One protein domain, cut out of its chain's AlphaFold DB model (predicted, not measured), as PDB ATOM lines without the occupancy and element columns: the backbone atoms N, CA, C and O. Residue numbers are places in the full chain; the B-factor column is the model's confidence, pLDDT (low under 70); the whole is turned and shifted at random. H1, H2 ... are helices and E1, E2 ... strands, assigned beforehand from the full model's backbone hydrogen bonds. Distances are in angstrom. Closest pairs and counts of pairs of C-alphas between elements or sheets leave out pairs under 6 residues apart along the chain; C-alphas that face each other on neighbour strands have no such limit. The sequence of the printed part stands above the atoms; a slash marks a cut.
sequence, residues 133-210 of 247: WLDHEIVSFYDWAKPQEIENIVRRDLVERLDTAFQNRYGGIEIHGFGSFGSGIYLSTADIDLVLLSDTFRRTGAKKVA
ATOM      1  N   TRP A 133      44.224 102.788  54.935       64.62
ATOM      2  CA  TRP A 133      44.427 101.609  55.768       64.62
ATOM      3  C   TRP A 133      43.306 100.574  55.613       64.62
ATOM      4  O   TRP A 133      43.587  99.378  55.630       64.62
ATOM      5  N   LEU A 134      42.058 101.019  55.424       73.88
ATOM      6  CA  LEU A 134      40.902 100.135  55.265       73.88
ATOM      7  C   LEU A 134      40.963  99.394  53.928       73.88
ATOM      8  O   LEU A 134      40.578  98.232  53.861       73.88
ATOM      9  N   ASP A 135      41.502 100.025  52.884       75.00
ATOM     10  CA  ASP A 135      41.671  99.371  51.586       75.00
ATOM     11  C   ASP A 135      42.674  98.209  51.684       75.00
ATOM     12  O   ASP A 135      42.403  97.109  51.199       75.00
ATOM     13  N   HIS A 136      43.791  98.412  52.390       78.31
ATOM     14  CA  HIS A 136      44.772  97.354  52.644       78.31
ATOM     15  C   HIS A 136      44.214  96.230  53.524       78.31
ATOM     16  O   HIS A 136      44.463  95.059  53.240       78.31
ATOM     17  N   GLU A 137      43.450  96.565  54.566       85.06
ATOM     18  CA  GLU A 137      42.822  95.575  55.442       85.06
ATOM     19  C   GLU A 137      41.829  94.701  54.667       85.06
ATOM     20  O   GLU A 137      41.918  93.476  54.727       85.06
ATOM     21  N   ILE A 138      40.955  95.309  53.860       84.50
ATOM     22  CA  ILE A 138      39.955  94.590  53.061       84.50
ATOM     23  C   ILE A 138      40.623  93.666  52.033       84.50
ATOM     24  O   ILE A 138      40.211  92.513  51.897       84.50
ATOM     25  N   VAL A 139      41.664  94.133  51.329       84.06
ATOM     26  CA  VAL A 139      42.403  93.297  50.365       84.06
ATOM     27  C   VAL A 139      43.128  92.156  51.078       84.06
ATOM     28  O   VAL A 139      43.029  91.008  50.652       84.06
ATOM     29  N   SER A 140      43.791  92.435  52.205       82.62
ATOM     30  CA  SER A 140      44.478  91.398  52.984       82.62
ATOM     31  C   SER A 140      43.512  90.357  53.558       82.62
ATOM     32  O   SER A 140      43.825  89.168  53.576       82.62
ATOM     33  N   PHE A 141      42.311  90.780  53.965       84.62
ATOM     34  CA  PHE A 141      41.255  89.884  54.414       84.62
ATOM     35  C   PHE A 141      40.740  89.014  53.270       84.62
ATOM     36  O   PHE A 141      40.557  87.817  53.459       84.62
ATOM     37  N   TYR A 142      40.545  89.587  52.079       84.50
ATOM     38  CA  TYR A 142      40.171  88.815  50.897       84.50
ATOM     39  C   TYR A 142      41.234  87.767  50.553       84.50
ATOM     40  O   TYR A 142      40.900  86.602  50.370       84.50
ATOM     41  N   ASP A 143      42.511  88.147  50.533       83.75
ATOM     42  CA  ASP A 143      43.606  87.214  50.256       83.75
ATOM     43  C   ASP A 143      43.725  86.101  51.302       83.75
ATOM     44  O   ASP A 143      44.127  84.987  50.963       83.75
ATOM     45  N   TRP A 144      43.354  86.387  52.551       84.00
ATOM     46  CA  TRP A 144      43.298  85.404  53.630       84.00
ATOM     47  C   TRP A 144      42.069  84.486  53.547       84.00
ATOM     48  O   TRP A 144      42.186  83.286  53.779       84.00
ATOM     49  N   ALA A 145      40.895  85.038  53.233       82.88
ATOM     50  CA  ALA A 145      39.623  84.321  53.262       82.88
ATOM     51  C   ALA A 145      39.297  83.585  51.954       82.88
ATOM     52  O   ALA A 145      38.449  82.688  51.964       82.88
ATOM     53  N   LYS A 146      39.918  83.971  50.830       81.38
ATOM     54  CA  LYS A 146      39.648  83.354  49.530       81.38
ATOM     55  C   LYS A 146      40.001  81.860  49.554       81.38
ATOM     56  O   LYS A 146      41.012  81.469  50.151       81.38
ATOM     57  N   PRO A 147      39.186  81.022  48.900       81.50
ATOM     58  CA  PRO A 147      39.405  79.589  48.891       81.50
ATOM     59  C   PRO A 147      40.690  79.276  48.124       81.50
ATOM     60  O   PRO A 147      41.086  79.988  47.195       81.50
ATOM     61  N   GLN A 148      41.377  78.218  48.545       84.31
ATOM     62  CA  GLN A 148      42.613  77.806  47.886       84.31
ATOM     63  C   GLN A 148      42.299  77.120  46.556       84.31
ATOM     64  O   GLN A 148      41.301  76.413  46.428       84.31
ATOM     65  N   GLU A 149      43.203  77.230  45.581       87.38
ATOM     66  CA  GLU A 149      43.009  76.605  44.263       87.38
ATOM     67  C   GLU A 149      42.768  75.089  44.367       87.38
ATOM     68  O   GLU A 149      41.968  74.521  43.628       87.38
ATOM     69  N   ILE A 150      43.397  74.424  45.342       88.88
ATOM     70  CA  ILE A 150      43.190  72.990  45.566       88.88
ATOM     71  C   ILE A 150      41.765  72.662  46.028       88.88
ATOM     72  O   ILE A 150      41.207  71.650  45.610       88.88
ATOM     73  N   GLU A 151      41.146  73.524  46.838       87.69
ATOM     74  CA  GLU A 151      39.758  73.359  47.273       87.69
ATOM     75  C   GLU A 151      38.817  73.536  46.084       87.69
ATOM     76  O   GLU A 151      37.912  72.724  45.893       87.69
ATOM     77  N   ASN A 152      39.086  74.527  45.230       88.12
ATOM     78  CA  ASN A 152      38.330  74.753  44.001       88.12
ATOM     79  C   ASN A 152      38.380  73.526  43.081       88.12
ATOM     80  O   ASN A 152      37.349  73.089  42.565       88.12
ATOM     81  N   ILE A 153      39.567  72.933  42.914       90.44
ATOM     82  CA  ILE A 153      39.764  71.719  42.114       90.44
ATOM     83  C   ILE A 153      38.952  70.553  42.684       90.44
ATOM     84  O   ILE A 153      38.225  69.910  41.932       90.44
ATOM     85  N   VAL A 154      39.036  70.301  43.994       90.94
ATOM     86  CA  VAL A 154      38.322  69.187  44.646       90.94
ATOM     87  C   VAL A 154      36.807  69.363  44.554       90.94
ATOM     88  O   VAL A 154      36.089  68.408  44.262       90.94
ATOM     89  N   ARG A 155      36.304  70.581  44.772       90.94
ATOM     90  CA  ARG A 155      34.870  70.881  44.682       90.94
ATOM     91  C   ARG A 155      34.354  70.734  43.250       90.94
ATOM     92  O   ARG A 155      33.294  70.151  43.050       90.94
ATOM     93  N   ARG A 156      35.112  71.192  42.249       90.88
ATOM     94  CA  ARG A 156      34.767  71.007  40.830       90.88
ATOM     95  C   ARG A 156      34.761  69.531  40.433       90.88
ATOM     96  O   ARG A 156      33.799  69.089  39.817       90.88
ATOM     97  N   ASP A 157      35.783  68.777  40.832       92.88
ATOM     98  CA  ASP A 157      35.860  67.328  40.597       92.88
ATOM     99  C   ASP A 157      34.674  66.585  41.232       92.88
ATOM    100  O   ASP A 157      34.081  65.696  40.622       92.88
ATOM    101  N   LEU A 158      34.267  66.980  42.443       91.88
ATOM    102  CA  LEU A 158      33.083  66.427  43.093       91.88
ATOM    103  C   LEU A 158      31.812  66.666  42.262       91.88
ATOM    104  O   LEU A 158      31.039  65.728  42.071       91.88
ATOM    105  N   VAL A 159      31.600  67.888  41.763       91.62
ATOM    106  CA  VAL A 159      30.438  68.215  40.920       91.62
ATOM    107  C   VAL A 159      30.461  67.417  39.617       91.62
ATOM    108  O   VAL A 159      29.441  66.840  39.255       91.62
ATOM    109  N   GLU A 160      31.612  67.305  38.957       92.06
ATOM    110  CA  GLU A 160      31.768  66.542  37.710       92.06
ATOM    111  C   GLU A 160      31.490  65.044  37.906       92.06
ATOM    112  O   GLU A 160      30.803  64.409  37.096       92.06
ATOM    113  N   ARG A 161      31.960  64.467  39.018       91.38
ATOM    114  CA  ARG A 161      31.669  63.070  39.367       91.38
ATOM    115  C   ARG A 161      30.192  62.846  39.654       91.38
ATOM    116  O   ARG A 161      29.655  61.815  39.245       91.38
ATOM    117  N   LEU A 162      29.540  63.780  40.345       90.31
ATOM    118  CA  LEU A 162      28.100  63.716  40.575       90.31
ATOM    119  C   LEU A 162      27.338  63.816  39.255       90.31
ATOM    120  O   LEU A 162      26.521  62.948  38.973       90.31
ATOM    121  N   ASP A 163      27.649  64.800  38.417       90.38
ATOM    122  CA  ASP A 163      26.997  64.987  37.121       90.38
ATOM    123  C   ASP A 163      27.144  63.741  36.230       90.38
ATOM    124  O   ASP A 163      26.149  63.183  35.769       90.38
ATOM    125  N   THR A 164      28.355  63.187  36.121       89.56
ATOM    126  CA  THR A 164      28.609  61.939  35.376       89.56
ATOM    127  C   THR A 164      27.808  60.758  35.938       89.56
ATOM    128  O   THR A 164      27.240  59.957  35.189       89.56
ATOM    129  N   ALA A 165      27.746  60.608  37.264       87.12
ATOM    130  CA  ALA A 165      26.996  59.526  37.897       87.12
ATOM    131  C   ALA A 165      25.483  59.656  37.660       87.12
ATOM    132  O   ALA A 165      24.816  58.651  37.399       87.12
ATOM    133  N   PHE A 166      24.954  60.880  37.703       85.38
ATOM    134  CA  PHE A 166      23.547  61.157  37.440       85.38
ATOM    135  C   PHE A 166      23.190  60.976  35.969       85.38
ATOM    136  O   PHE A 166      22.207  60.296  35.700       85.38
ATOM    137  N   GLN A 167      24.003  61.462  35.029       85.25
ATOM    138  CA  GLN A 167      23.780  61.261  33.592       85.25
ATOM    139  C   GLN A 167      23.768  59.775  33.205       85.25
ATOM    140  O   GLN A 167      22.979  59.352  32.359       85.25
ATOM    141  N   ASN A 168      24.597  58.953  33.860       83.81
ATOM    142  CA  ASN A 168      24.619  57.504  33.645       83.81
ATOM    143  C   ASN A 168      23.370  56.783  34.184       83.81
ATOM    144  O   ASN A 168      23.020  55.707  33.697       83.81
ATOM    145  N   ARG A 169      22.731  57.325  35.227       79.06
ATOM    146  CA  ARG A 169      21.558  56.730  35.895       79.06
ATOM    147  C   ARG A 169      20.239  57.262  35.330       79.06
ATOM    148  O   ARG A 169      19.278  56.507  35.218       79.06
ATOM    149  N   TYR A 170      20.205  58.541  34.978       76.88
ATOM    150  CA  TYR A 170      19.025  59.287  34.577       76.88
ATOM    151  C   TYR A 170      19.359  60.139  33.347       76.88
ATOM    152  O   TYR A 170      20.179  61.053  33.402       76.88
ATOM    153  N   GLY A 171      18.714  59.848  32.217       78.06
ATOM    154  CA  GLY A 171      18.893  60.632  30.994       78.06
ATOM    155  C   GLY A 171      18.229  62.009  31.086       78.06
ATOM    156  O   GLY A 171      17.116  62.128  31.599       78.06
ATOM    157  N   GLY A 172      18.890  63.036  30.544       80.31
ATOM    158  CA  GLY A 172      18.344  64.398  30.451       80.31
ATOM    159  C   GLY A 172      18.305  65.151  31.782       80.31
ATOM    160  O   GLY A 172      17.394  65.953  32.004       80.31
ATOM    161  N   ILE A 173      19.247  64.855  32.683       83.62
ATOM    162  CA  ILE A 173      19.451  65.561  33.950       83.62
ATOM    163  C   ILE A 173      20.867  66.141  33.975       83.62
ATOM    164  O   ILE A 173      21.818  65.457  33.609       83.62
ATOM    165  N   GLU A 174      20.987  67.386  34.423       86.06
ATOM    166  CA  GLU A 174      22.232  68.151  34.487       86.06
ATOM    167  C   GLU A 174      22.390  68.770  35.879       86.06
ATOM    168  O   GLU A 174      21.451  69.381  36.408       86.06
ATOM    169  N   ILE A 175      23.568  68.612  36.485       89.94
ATOM    170  CA  ILE A 175      23.869  69.141  37.820       89.94
ATOM    171  C   ILE A 175      24.768  70.364  37.706       89.94
ATOM    172  O   ILE A 175      25.825  70.321  37.087       89.94
ATOM    173  N   HIS A 176      24.381  71.445  38.379       88.69
ATOM    174  CA  HIS A 176      25.177  72.665  38.446       88.69
ATOM    175  C   HIS A 176      25.417  73.110  39.879       88.69
ATOM    176  O   HIS A 176      24.511  73.077  40.709       88.69
ATOM    177  N   GLY A 177      26.624  73.606  40.140       89.81
ATOM    178  CA  GLY A 177      26.901  74.389  41.337       89.81
ATOM    179  C   GLY A 177      26.205  75.748  41.277       89.81
ATOM    180  O   GLY A 177      26.254  76.435  40.258       89.81
ATOM    181  N   PHE A 178      25.569  76.144  42.373       87.25
ATOM    182  CA  PHE A 178      24.973  77.461  42.562       87.25
ATOM    183  C   PHE A 178      25.499  78.093  43.862       87.25
ATOM    184  O   PHE A 178      26.378  77.549  44.530       87.25
ATOM    185  N   GLY A 179      25.009  79.286  44.193       87.19
ATOM    186  CA  GLY A 179      25.357  79.975  45.426       87.19
ATOM    187  C   GLY A 179      26.807  80.445  45.437       87.19
ATOM    188  O   GLY A 179      27.347  80.879  44.417       87.19
ATOM    189  N   SER A 180      27.419  80.365  46.615       86.75
ATOM    190  CA  SER A 180      28.777  80.861  46.855       86.75
ATOM    191  C   SER A 180      29.822  80.148  45.987       86.75
ATOM    192  O   SER A 180      30.711  80.792  45.436       86.75
ATOM    193  N   PHE A 181      29.679  78.832  45.790       87.81
ATOM    194  CA  PHE A 181      30.558  78.053  44.918       87.81
ATOM    195  C   PHE A 181      30.424  78.469  43.449       87.81
ATOM    196  O   PHE A 181      31.429  78.668  42.771       87.81
ATOM    197  N   GLY A 182      29.190  78.657  42.971       84.56
ATOM    198  CA  GLY A 182      28.927  79.071  41.591       84.56
ATOM    199  C   GLY A 182      29.434  80.478  41.256       84.56
ATOM    200  O   GLY A 182      29.761  80.743  40.103       84.56
ATOM    201  N   SER A 183      29.528  81.375  42.245       84.81
ATOM    202  CA  SER A 183      30.061  82.730  42.059       84.81
ATOM    203  C   SER A 183      31.580  82.837  42.232       84.81
ATOM    204  O   SER A 183      32.132  83.900  41.968       84.81
ATOM    205  N   GLY A 184      32.256  81.779  42.694       81.44
ATOM    206  CA  GLY A 184      33.687  81.812  43.016       81.44
ATOM    207  C   GLY A 184      34.030  82.568  44.307       81.44
ATOM    208  O   GLY A 184      35.199  82.654  44.672       81.44
ATOM    209  N   ILE A 185      33.025  83.084  45.023       83.06
ATOM    210  CA  ILE A 185      33.190  83.844  46.266       83.06
ATOM    211  C   ILE A 185      32.629  83.005  47.415       83.06
ATOM    212  O   ILE A 185      31.533  83.246  47.923       83.06
ATOM    213  N   TYR A 186      33.384  81.986  47.808       85.56
ATOM    214  CA  TYR A 186      33.044  81.092  48.909       85.56
ATOM    215  C   TYR A 186      34.200  80.972  49.887       85.56
ATOM    216  O   TYR A 186      35.358  81.122  49.525       85.56
ATOM    217  N   LEU A 187      33.876  80.689  51.143       84.62
ATOM    218  CA  LEU A 187      34.886  80.392  52.150       84.62
ATOM    219  C   LEU A 187      35.346  78.941  51.999       84.62
ATOM    220  O   LEU A 187      34.568  78.081  51.581       84.62
ATOM    221  N   SER A 188      36.573  78.647  52.421       79.12
ATOM    222  CA  SER A 188      37.112  77.279  52.451       79.12
ATOM    223  C   SER A 188      36.198  76.286  53.179       79.12
ATOM    224  O   SER A 188      36.066  75.131  52.770       79.12
ATOM    225  N   THR A 189      35.489  76.758  54.209       81.06
ATOM    226  CA  THR A 189      34.532  75.985  55.015       81.06
ATOM    227  C   THR A 189      33.088  76.027  54.510       81.06
ATOM    228  O   THR A 189      32.229  75.422  55.139       81.06
ATOM    229  N   ALA A 190      32.775  76.774  53.449       85.81
ATOM    230  CA  ALA A 190      31.397  76.911  52.971       85.81
ATOM    231  C   ALA A 190      30.909  75.627  52.286       85.81
ATOM    232  O   ALA A 190      31.690  74.961  51.607       85.81
ATOM    233  N   ASP A 191      29.622  75.313  52.387       88.19
ATOM    234  CA  ASP A 191      29.030  74.174  51.678       88.19
ATOM    235  C   ASP A 191      28.899  74.436  50.165       88.19
ATOM    236  O   ASP A 191      29.023  75.570  49.694       88.19
ATOM    237  N   ILE A 192      28.686  73.371  49.383       89.12
ATOM    238  CA  ILE A 192      28.405  73.466  47.944       89.12
ATOM    239  C   ILE A 192      26.899  73.335  47.732       89.12
ATOM    240  O   ILE A 192      26.328  72.268  47.962       89.12
ATOM    241  N   ASP A 193      26.280  74.390  47.220       90.25
ATOM    242  CA  ASP A 193      24.885  74.351  46.798       90.25
ATOM    243  C   ASP A 193      24.792  73.789  45.376       90.25
ATOM    244  O   ASP A 193      25.458  74.282  44.462       90.25
ATOM    245  N   LEU A 194      23.962  72.765  45.170       89.50
ATOM    246  CA  LEU A 194      23.758  72.130  43.866       89.50
ATOM    247  C   LEU A 194      22.316  72.304  43.393       89.50
ATOM    248  O   LEU A 194      21.369  72.213  44.172       89.50
ATOM    249  N   VAL A 195      22.151  72.499  42.088       86.88
ATOM    250  CA  VAL A 195      20.859  72.550  41.407       86.88
ATOM    251  C   VAL A 195      20.807  71.439  40.374       86.88
ATOM    252  O   VAL A 195      21.713  71.286  39.557       86.88
ATOM    253  N   LEU A 196      19.711  70.687  40.403       87.25
ATOM    254  CA  LEU A 196      19.428  69.620  39.458       87.25
ATOM    255  C   LEU A 196      18.425  70.123  38.414       87.25
ATOM    256  O   LEU A 196      17.305  70.516  38.752       87.25
ATOM    257  N   LEU A 197      18.823  70.126  37.146       84.44
ATOM    258  CA  LEU A 197      18.003  70.577  36.027       84.44
ATOM    259  C   LEU A 197      17.610  69.381  35.171       84.44
ATOM    260  O   LEU A 197      18.467  68.654  34.691       84.44
ATOM    261  N   SER A 198      16.311  69.197  34.943       84.56
ATOM    262  CA  SER A 198      15.829  68.241  33.946       84.56
ATOM    263  C   SER A 198      15.566  68.931  32.609       84.56
ATOM    264  O   SER A 198      15.088  70.068  32.566       84.56
ATOM    265  N   ASP A 199      15.778  68.221  31.505       81.50
ATOM    266  CA  ASP A 199      15.449  68.694  30.154       81.50
ATOM    267  C   ASP A 199      13.971  69.053  30.014       81.50
ATOM    268  O   ASP A 199      13.596  70.000  29.317       81.50
ATOM    269  N   THR A 200      13.105  68.327  30.726       76.69
ATOM    270  CA  THR A 200      11.690  68.675  30.813       76.69
ATOM    271  C   THR A 200      11.500  70.050  31.438       76.69
ATOM    272  O   THR A 200      10.819  70.875  30.839       76.69
ATOM    273  N   PHE A 201      12.158  70.339  32.564       77.88
ATOM    274  CA  PHE A 201      12.065  71.646  33.211       77.88
ATOM    275  C   PHE A 201      12.624  72.759  32.316       77.88
ATOM    276  O   PHE A 201      11.993  73.803  32.180       77.88
ATOM    277  N   ARG A 202      13.748  72.519  31.627       78.00
ATOM    278  CA  ARG A 202      14.336  73.486  30.683       78.00
ATOM    279  C   ARG A 202      13.410  73.805  29.508       78.00
ATOM    280  O   ARG A 202      13.355  74.949  29.069       78.00
ATOM    281  N   ARG A 203      12.692  72.806  28.987       78.94
ATOM    282  CA  ARG A 203      11.848  72.957  27.792       78.94
ATOM    283  C   ARG A 203      10.454  73.498  28.092       78.94
ATOM    284  O   ARG A 203       9.932  74.274  27.298       78.94
ATOM    285  N   THR A 204       9.822  73.056  29.176       76.81
ATOM    286  CA  THR A 204       8.426  73.412  29.476       76.81
ATOM    287  C   THR A 204       8.284  74.392  30.634       76.81
ATOM    288  O   THR A 204       7.186  74.895  30.850       76.81
ATOM    289  N   GLY A 205       9.348  74.657  31.402       69.12
ATOM    290  CA  GLY A 205       9.287  75.457  32.632       69.12
ATOM    291  C   GLY A 205       8.457  74.808  33.747       69.12
ATOM    292  O   GLY A 205       8.318  75.372  34.833       69.12
ATOM    293  N   ALA A 206       7.896  73.622  33.498       66.31
ATOM    294  CA  ALA A 206       7.070  72.902  34.444       66.31
ATOM    295  C   ALA A 206       7.970  72.088  35.371       66.31
ATOM    296  O   ALA A 206       8.747  71.236  34.930       66.31
ATOM    297  N   LYS A 207       7.858  72.346  36.674       60.69
ATOM    298  CA  LYS A 207       8.505  71.527  37.695       60.69
ATOM    299  C   LYS A 207       7.811  70.166  37.706       60.69
ATOM    300  O   LYS A 207       6.738  70.040  38.283       60.69
ATOM    301  N   LYS A 208       8.423  69.146  37.100       57.97
ATOM    302  CA  LYS A 208       8.128  67.756  37.466       57.97
ATOM    303  C   LYS A 208       8.813  67.499  38.808       57.97
ATOM    304  O   LYS A 208       9.914  66.964  38.868       57.97
ATOM    305  N   VAL A 209       8.199  67.990  39.884       46.03
ATOM    306  CA  VAL A 209       8.467  67.463  41.226       46.03
ATOM    307  C   VAL A 209       8.006  66.023  41.147       46.03
ATOM    308  O   VAL A 209       6.837  65.833  40.843       46.03
ATOM    309  N   ALA A 210       8.936  65.070  41.270       47.44
ATOM    310  CA  ALA A 210       8.729  63.623  41.205       47.44
ATOM    311  C   ALA A 210       7.243  63.216  41.267       47.44
ATOM    312  O   ALA A 210       6.683  63.045  42.345       47.44
TER     313      ALA A 210
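AT A GLANCE: This is residues 133 to 210 of the 247 residues of a protein of Penicillium arizonense (UniProt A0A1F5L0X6). Look for a long helix, H2, running beside E1 of a two-stranded antiparallel ribbon, E1 and E2, with residues 133 to 141 of H1 sticking out at one end and short H4 at the other. The 78 printed residues include four named helices and two named strands, ordered H1 H2 E1 H3 E2 H4, class mixed. The whole is only just loose, close to extended: radius of gyration of the C-alphas 16.9 A, spans 53 by 25 by 16 A.

HOW THE PARTS SIT: H1, residues 133 to 145, is apart from H2, residues 149 to 169. The closest C-alphas of H2 and E1, residues 173 to 178, are Asp 163 and Ile 175, 5.2 A. E1 and E2, residues 193 to 198, are antiparallel at 153 degrees; N 174 and O 197 are within hydrogen-bond range, 2.8 A. Between them comes H3, residues 179 to 183; H4, residues 199 to 204, follows E2. In the four helices every O i to N i+4 pair is within range.

IN THESE COORDINATES: Find C-alpha 133 at (44.427, 101.609, 55.768); H1 runs 18.1 A, H2 30.4 A, E1 15.7 A and E2 16.9 A. H4 ends at C-alpha 204, (8.426, 73.412, 29.476).

THE WHOLE: The farthest C-alphas, Trp 133 and Gly 171, are 54.3 A apart. The printed part has no cut and no long link; pLDDT is under 70 at residues 133 and 205 to 210.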